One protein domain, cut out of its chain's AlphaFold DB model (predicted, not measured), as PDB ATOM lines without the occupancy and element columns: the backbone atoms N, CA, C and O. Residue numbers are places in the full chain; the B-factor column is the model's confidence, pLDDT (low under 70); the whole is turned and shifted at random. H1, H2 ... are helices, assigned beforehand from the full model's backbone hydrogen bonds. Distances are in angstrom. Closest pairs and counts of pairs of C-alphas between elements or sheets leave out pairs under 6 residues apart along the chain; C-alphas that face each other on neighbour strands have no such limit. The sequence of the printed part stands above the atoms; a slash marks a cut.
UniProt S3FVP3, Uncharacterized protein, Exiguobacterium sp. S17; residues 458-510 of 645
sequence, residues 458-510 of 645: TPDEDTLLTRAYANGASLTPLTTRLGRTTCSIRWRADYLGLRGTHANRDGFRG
ATOM      1  N   THR A 458      34.166 -50.054  -4.608       80.19
ATOM      2  CA  THR A 458      33.434 -51.334  -4.526       80.19
ATOM      3  C   THR A 458      32.461 -51.491  -5.704       80.19
ATOM      4  O   THR A 458      32.032 -50.483  -6.277       80.19
ATOM      5  N   PRO A 459      32.057 -52.730  -6.056       79.94
ATOM      6  CA  PRO A 459      31.034 -52.964  -7.078       79.94
ATOM      7  C   PRO A 459      29.708 -52.247  -6.789       79.94
ATOM      8  O   PRO A 459      29.024 -51.824  -7.718       79.94
ATOM      9  N   ASP A 460      29.356 -52.048  -5.516       80.31
ATOM     10  CA  ASP A 460      28.138 -51.339  -5.102       80.31
ATOM     11  C   ASP A 460      28.231 -49.833  -5.372       80.31
ATOM     12  O   ASP A 460      27.253 -49.213  -5.784       80.31
ATOM     13  N   GLU A 461      29.412 -49.238  -5.182       83.94
ATOM     14  CA  GLU A 461      29.659 -47.831  -5.511       83.94
ATOM     15  C   GLU A 461      29.636 -47.596  -7.027       83.94
ATOM     16  O   GLU A 461      29.061 -46.606  -7.482       83.94
ATOM     17  N   ASP A 462      30.198 -48.524  -7.809       87.31
ATOM     18  CA  ASP A 462      30.113 -48.511  -9.275       87.31
ATOM     19  C   ASP A 462      28.666 -48.710  -9.755       87.31
ATOM     20  O   ASP A 462      28.212 -48.022 -10.671       87.31
ATOM     21  N   THR A 463      27.907 -49.597  -9.105       87.25
ATOM     22  CA  THR A 463      26.483 -49.834  -9.389       87.25
ATOM     23  C   THR A 463      25.637 -48.605  -9.060       87.25
ATOM     24  O   THR A 463      24.775 -48.219  -9.851       87.25
ATOM     25  N   LEU A 464      25.892 -47.944  -7.925       85.88
ATOM     26  CA  LEU A 464      25.207 -46.711  -7.536       85.88
ATOM     27  C   LEU A 464      25.528 -45.562  -8.502       85.88
ATOM     28  O   LEU A 464      24.625 -44.820  -8.887       85.88
ATOM     29  N   LEU A 465      26.791 -45.437  -8.921       87.19
ATOM     30  CA  LEU A 465      27.230 -44.444  -9.899       87.19
ATOM     31  C   LEU A 465      26.593 -44.688 -11.275       87.19
ATOM     32  O   LEU A 465      26.038 -43.763 -11.865       87.19
ATOM     33  N   THR A 466      26.595 -45.935 -11.747       87.44
ATOM     34  CA  THR A 466      25.968 -46.337 -13.017       87.44
ATOM     35  C   THR A 466      24.462 -46.066 -13.002       87.44
ATOM     36  O   THR A 466      23.935 -45.470 -13.940       87.44
ATOM     37  N   ARG A 467      23.773 -46.412 -11.904       85.06
ATOM     38  CA  ARG A 467      22.339 -46.131 -11.717       85.06
ATOM     39  C   ARG A 467      22.038 -44.632 -11.694       85.06
ATOM     40  O   ARG A 467      21.045 -44.211 -12.271       85.06
ATOM     41  N   ALA A 468      22.878 -43.815 -11.057       83.75
ATOM     42  CA  ALA A 468      22.684 -42.365 -11.050       83.75
ATOM     43  C   ALA A 468      22.811 -41.756 -12.456       83.75
ATOM     44  O   ALA A 468      21.996 -40.913 -12.822       83.75
ATOM     45  N   TYR A 469      23.773 -42.233 -13.258       84.88
ATOM     46  CA  TYR A 469      23.930 -41.822 -14.655       84.88
ATOM     47  C   TYR A 469      22.748 -42.257 -15.530       84.88
ATOM     48  O   TYR A 469      22.203 -41.421 -16.249       84.88
ATOM     49  N   ALA A 470      22.311 -43.516 -15.423       81.94
ATOM     50  CA  ALA A 470      21.155 -44.038 -16.157       81.94
ATOM     51  C   ALA A 470      19.853 -43.291 -15.815       81.94
ATOM     52  O   ALA A 470      19.080 -42.950 -16.704       81.94
ATOM     53  N   ASN A 471      19.644 -42.966 -14.536       78.38
ATOM     54  CA  ASN A 471      18.471 -42.226 -14.067       78.38
ATOM     55  C   ASN A 471      18.591 -40.696 -14.267       78.38
ATOM     56  O   ASN A 471      17.708 -39.959 -13.834       78.38
ATOM     57  N   GLY A 472      19.696 -40.192 -14.840       72.19
ATOM     58  CA  GLY A 472      19.956 -38.755 -15.028       72.19
ATOM     59  C   GLY A 472      20.021 -37.921 -13.738       72.19
ATOM     60  O   GLY A 472      19.908 -36.690 -13.798       72.19
ATOM     61  N   ALA A 473      20.157 -38.580 -12.584       70.94
ATOM     62  CA  ALA A 473      19.997 -38.003 -11.254       70.94
ATOM     63  C   ALA A 473      21.167 -37.082 -10.878       70.94
ATOM     64  O   ALA A 473      22.294 -37.273 -11.321       70.94
ATOM     65  N   SER A 474      20.930 -36.091 -10.010       74.88
ATOM     66  CA  SER A 474      21.999 -35.182  -9.570       74.88
ATOM     67  C   SER A 474      23.183 -35.954  -8.974       74.88
ATOM     68  O   SER A 474      23.019 -36.753  -8.050       74.88
ATOM     69  N   LEU A 475      24.393 -35.674  -9.466       77.38
ATOM     70  CA  LEU A 475      25.629 -36.291  -8.977       77.38
ATOM     71  C   LEU A 475      26.155 -35.608  -7.703       77.38
ATOM     72  O   LEU A 475      27.135 -36.062  -7.113       77.38
ATOM     73  N   THR A 476      25.512 -34.524  -7.256       74.00
ATOM     74  CA  THR A 476      25.914 -33.769  -6.061       74.00
ATOM     75  C   THR A 476      25.636 -34.543  -4.761       74.00
ATOM     76  O   THR A 476      26.576 -34.717  -3.990       74.00
ATOM     77  N   PRO A 477      24.445 -35.134  -4.513       72.62
ATOM     78  CA  PRO A 477      24.234 -36.028  -3.365       72.62
ATOM     79  C   PRO A 477      25.188 -37.232  -3.298       72.62
ATOM     80  O   PRO A 477      25.455 -37.742  -2.208       72.62
ATOM     81  N   LEU A 478      25.735 -37.689  -4.435       76.19
ATOM     82  CA  LEU A 478      26.688 -38.804  -4.453       76.19
ATOM     83  C   LEU A 478      28.006 -38.475  -3.746       76.19
ATOM     84  O   LEU A 478      28.621 -39.394  -3.214       76.19
ATOM     85  N   THR A 479      28.452 -37.211  -3.696       72.56
ATOM     86  CA  THR A 479      29.706 -36.890  -2.991       72.56
ATOM     87  C   THR A 479      29.591 -37.168  -1.500       72.56
ATOM     88  O   THR A 479      30.492 -37.761  -0.909       72.56
ATOM     89  N   THR A 480      28.445 -36.806  -0.921       69.81
ATOM     90  CA  THR A 480      28.112 -37.069   0.480       69.81
ATOM     91  C   THR A 480      27.846 -38.558   0.693       69.81
ATOM     92  O   THR A 480      28.463 -39.169   1.558       69.81
ATOM     93  N   ARG A 481      27.001 -39.179  -0.147       72.94
ATOM     94  CA  ARG A 481      26.590 -40.589  -0.001       72.94
ATOM     95  C   ARG A 481      27.723 -41.605  -0.200       72.94
ATOM     96  O   ARG A 481      27.668 -42.675   0.394       72.94
ATOM     97  N   LEU A 482      28.729 -41.297  -1.021       73.25
ATOM     98  CA  LEU A 482      29.910 -42.150  -1.229       73.25
ATOM     99  C   LEU A 482      31.100 -41.774  -0.329       73.25
ATOM    100  O   LEU A 482      32.096 -42.500  -0.311       73.25
ATOM    101  N   GLY A 483      31.062 -40.618   0.348       69.00
ATOM    102  CA  GLY A 483      32.240 -40.033   0.996       69.00
ATOM    103  C   GLY A 483      33.379 -39.737   0.007       69.00
ATOM    104  O   GLY A 483      34.554 -39.912   0.333       69.00
ATOM    105  N   ARG A 484      33.054 -39.359  -1.241       74.38
ATOM    106  CA  ARG A 484      34.021 -39.191  -2.344       74.38
ATOM    107  C   ARG A 484      33.930 -37.808  -2.979       74.38
ATOM    108  O   ARG A 484      32.857 -37.266  -3.205       74.38
ATOM    109  N   THR A 485      35.083 -37.248  -3.340       69.12
ATOM    110  CA  THR A 485      35.152 -35.949  -4.032       69.12
ATOM    111  C   THR A 485      34.532 -36.007  -5.433       69.12
ATOM    112  O   THR A 485      34.650 -37.020  -6.125       69.12
ATOM    113  N   THR A 486      33.967 -34.885  -5.899       72.19
ATOM    114  CA  THR A 486      33.454 -34.709  -7.279       72.19
ATOM    115  C   THR A 486      34.454 -35.177  -8.342       72.19
ATOM    116  O   THR A 486      34.070 -35.803  -9.328       72.19
ATOM    117  N   CYS A 487      35.750 -34.930  -8.122       64.94
ATOM    118  CA  CYS A 487      36.824 -35.407  -8.985       64.94
ATOM    119  C   CYS A 487      36.955 -36.939  -8.978       64.94
ATOM    120  O   CYS A 487      37.019 -37.523 -10.052       64.94
ATOM    121  N   SER A 488      36.962 -37.603  -7.812       72.50
ATOM    122  CA  SER A 488      37.036 -39.077  -7.746       72.50
ATOM    123  C   SER A 488      35.860 -39.724  -8.488       72.50
ATOM    124  O   SER A 488      36.070 -40.626  -9.295       72.50
ATOM    125  N   ILE A 489      34.644 -39.196  -8.298       79.12
ATOM    126  CA  ILE A 489      33.432 -39.659  -8.993       79.12
ATOM    127  C   ILE A 489      33.558 -39.461 -10.511       79.12
ATOM    128  O   ILE A 489      33.343 -40.400 -11.271       79.12
ATOM    129  N   ARG A 490      33.971 -38.270 -10.968       75.19
ATOM    130  CA  ARG A 490      34.136 -37.965 -12.401       75.19
ATOM    131  C   ARG A 490      35.181 -38.849 -13.086       75.19
ATOM    132  O   ARG A 490      34.969 -39.246 -14.225       75.19
ATOM    133  N   TRP A 491      36.283 -39.163 -12.403       71.62
ATOM    134  CA  TRP A 491      37.322 -40.059 -12.924       71.62
ATOM    135  C   TRP A 491      36.866 -41.528 -12.942       71.62
ATOM    136  O   TRP A 491      37.248 -42.265 -13.848       71.62
ATOM    137  N   ARG A 492      36.019 -41.962 -11.995       83.25
ATOM    138  CA  ARG A 492      35.425 -43.308 -12.052       83.25
ATOM    139  C   ARG A 492      34.370 -43.425 -13.148       83.25
ATOM    140  O   ARG A 492      34.371 -44.420 -13.858       83.25
ATOM    141  N   ALA A 493      33.537 -42.404 -13.339       83.50
ATOM    142  CA  ALA A 493      32.594 -42.349 -14.454       83.50
ATOM    143  C   ALA A 493      33.312 -42.414 -15.818       83.50
ATOM    144  O   ALA A 493      32.829 -43.082 -16.723       83.50
ATOM    145  N   ASP A 494      34.491 -41.791 -15.941       77.69
ATOM    146  CA  ASP A 494      35.399 -41.946 -17.091       77.69
ATOM    147  C   ASP A 494      35.814 -43.409 -17.304       77.69
ATOM    148  O   ASP A 494      35.624 -43.970 -18.379       77.69
ATOM    149  N   TYR A 495      36.337 -44.040 -16.249       77.31
ATOM    150  CA  TYR A 495      36.797 -45.432 -16.263       77.31
ATOM    151  C   TYR A 495      35.673 -46.431 -16.598       77.31
ATOM    152  O   TYR A 495      35.929 -47.454 -17.226       77.31
ATOM    153  N   LEU A 496      34.436 -46.135 -16.191       83.06
ATOM    154  CA  LEU A 496      33.241 -46.936 -16.480       83.06
ATOM    155  C   LEU A 496      32.589 -46.600 -17.841       83.06
ATOM    156  O   LEU A 496      31.542 -47.158 -18.157       83.06
ATOM    157  N   GLY A 497      33.152 -45.682 -18.636       81.88
ATOM    158  CA  GLY A 497      32.587 -45.279 -19.934       81.88
ATOM    159  C   GLY A 497      31.304 -44.437 -19.849       81.88
ATOM    160  O   GLY A 497      30.632 -44.235 -20.854       81.88
ATOM    161  N   LEU A 498      30.962 -43.915 -18.668       83.12
ATOM    162  CA  LEU A 498      29.727 -43.167 -18.398       83.12
ATOM    163  C   LEU A 498      29.811 -41.676 -18.791       83.12
ATOM    164  O   LEU A 498      28.851 -40.923 -18.618       83.12
ATOM    165  N   ARG A 499      30.947 -41.181 -19.300       72.75
ATOM    166  CA  ARG A 499      31.021 -39.788 -19.776       72.75
ATOM    167  C   ARG A 499      30.087 -39.572 -20.969       72.75
ATOM    168  O   ARG A 499      30.159 -40.282 -21.961       72.75
ATOM    169  N   GLY A 500      29.257 -38.533 -20.883       70.50
ATOM    170  CA  GLY A 500      28.318 -38.149 -21.942       70.50
ATOM    171  C   GLY A 500      26.975 -38.886 -21.915       70.50
ATOM    172  O   GLY A 500      26.030 -38.382 -22.505       70.50
ATOM    173  N   THR A 501      26.840 -39.998 -21.182       75.00
ATOM    174  CA  THR A 501      25.565 -40.744 -21.072       75.00
ATOM    175  C   THR A 501      24.586 -40.143 -20.055       75.00
ATOM    176  O   THR A 501      23.442 -40.574 -19.959       75.00
ATOM    177  N   HIS A 502      25.022 -39.143 -19.286       73.81
ATOM    178  CA  HIS A 502      24.220 -38.495 -18.253       73.81
ATOM    179  C   HIS A 502      23.166 -37.562 -18.866       73.81
ATOM    180  O   HIS A 502      23.524 -36.511 -19.399       73.81
ATOM    181  N   ALA A 503      21.875 -37.892 -18.731       62.78
ATOM    182  CA  ALA A 503      20.772 -37.141 -19.352       62.78
ATOM    183  C   ALA A 503      20.805 -35.625 -19.056       62.78
ATOM    184  O   ALA A 503      20.567 -34.796 -19.932       62.78
ATOM    185  N   ASN A 504      21.182 -35.239 -17.832       60.22
ATOM    186  CA  ASN A 504      21.492 -33.848 -17.504       60.22
ATOM    187  C   ASN A 504      22.936 -33.498 -17.911       60.22
ATOM    188  O   ASN A 504      23.871 -33.851 -17.188       60.22
ATOM    189  N   ARG A 505      23.110 -32.738 -19.004       52.97
ATOM    190  CA  ARG A 505      24.413 -32.309 -19.570       52.97
ATOM    191  C   ARG A 505      25.426 -31.799 -18.533       52.97
ATOM    192  O   ARG A 505      26.616 -32.088 -18.628       52.97
ATOM    193  N   ASP A 506      24.949 -31.074 -17.520       53.56
ATOM    194  CA  ASP A 506      25.778 -30.442 -16.489       53.56
ATOM    195  C   ASP A 506      25.564 -31.105 -15.098       53.56
ATOM    196  O   ASP A 506      25.333 -30.422 -14.101       53.56
ATOM    197  N   GLY A 507      25.592 -32.445 -15.019       58.06
ATOM    198  CA  GLY A 507      25.112 -33.268 -13.882       58.06
ATOM    199  C   GLY A 507      25.658 -33.011 -12.459       58.06
ATOM    200  O   GLY A 507      25.149 -33.596 -11.504       58.06
ATOM    201  N   PHE A 508      26.642 -32.125 -12.278       59.59
ATOM    202  CA  PHE A 508      27.082 -31.622 -10.968       59.59
ATOM    203  C   PHE A 508      26.585 -30.176 -10.759       59.59
ATOM    204  O   PHE A 508      27.342 -29.227 -10.972       59.59
ATOM    205  N   ARG A 509      25.324 -29.989 -10.332       63.53
ATOM    206  CA  ARG A 509      24.781 -28.673  -9.923       63.53
ATOM    207  C   ARG A 509      24.625 -28.570  -8.403       63.53
ATOM    208  O   ARG A 509      24.229 -29.535  -7.755       63.53
ATOM    209  N   GLY A 510      24.887 -27.386  -7.847       51.78
ATOM    210  CA  GLY A 510      24.680 -27.065  -6.424       51.78
ATOM    211  C   GLY A 510      23.294 -26.497  -6.086       51.78
ATOM    212  O   GLY A 510      23.135 -25.895  -5.034       51.78
TER     213      GLY A 510
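What this domain is: This is residues 458 to 510 of the 645 residues of an uncharacterized protein of Exiguobacterium sp. S17 (UniProt S3FVP3). Two helices, H1 and H2, run nearly antiparallel with a gap between them, and H3 bridges from the H2 side across to H1, about perpendicular to both. An unnamed tail, residues 496 to 510, then folds back from the H1 end of H3 toward the H2 side. The printed part has 53 residues with three named helices, in the order H1, H2, H3, and no named strand; its class is all helix. The whole is compact, with a radius of gyration of the C-alphas of 9.7 A, and rounded, spanning 25 by 23 by 17 A.

How they stand to each other: Begin with the longest helix, H1, residues 459 to 470. With residues 462 to 466 alone it touches H3, residues 486 to 495, about perpendicular at 90 degrees; look for their closest C-alphas at Leu 465 and Ala 493, 7.3 A apart. H2, residues 476 to 482, is close to H1 but not clearly touching, at a shallow tilt of 13 degrees, opposite ways; their closest C-alphas, of Glu 461 and Leu 482, are 7.1 A apart. H2 and H3 only just touch, with 3 pairs of C-alphas within 8 A, and only at the corner by their link, about perpendicular at 82 degrees; the C-alphas of Thr 479 and Thr 486 come closest, at 6.1 A. In H1 and H3 every O i to N i+4 pair is within hydrogen-bond range; in H2, 2 of 3 are.

Where its parts are: Find C-alpha 459 at (31.034, -52.964, -7.078); from there H1 runs 16.1 A to C-alpha 470. H2 covers 10.5 A from C-alpha 476 to C-alpha 482. H3 runs 14.4 A to C-alpha 495 at (36.797, -45.432, -16.263).

The domain as a whole: The C-alphas farthest apart are those of Pro 459 and Gly 510, 26.7 A. The printed part has no cut, and both links between helices are tight. Mean pLDDT of the printed part is 74.6; look for values under 70 at residues 480, 483, 485, 487 and 503 to 510.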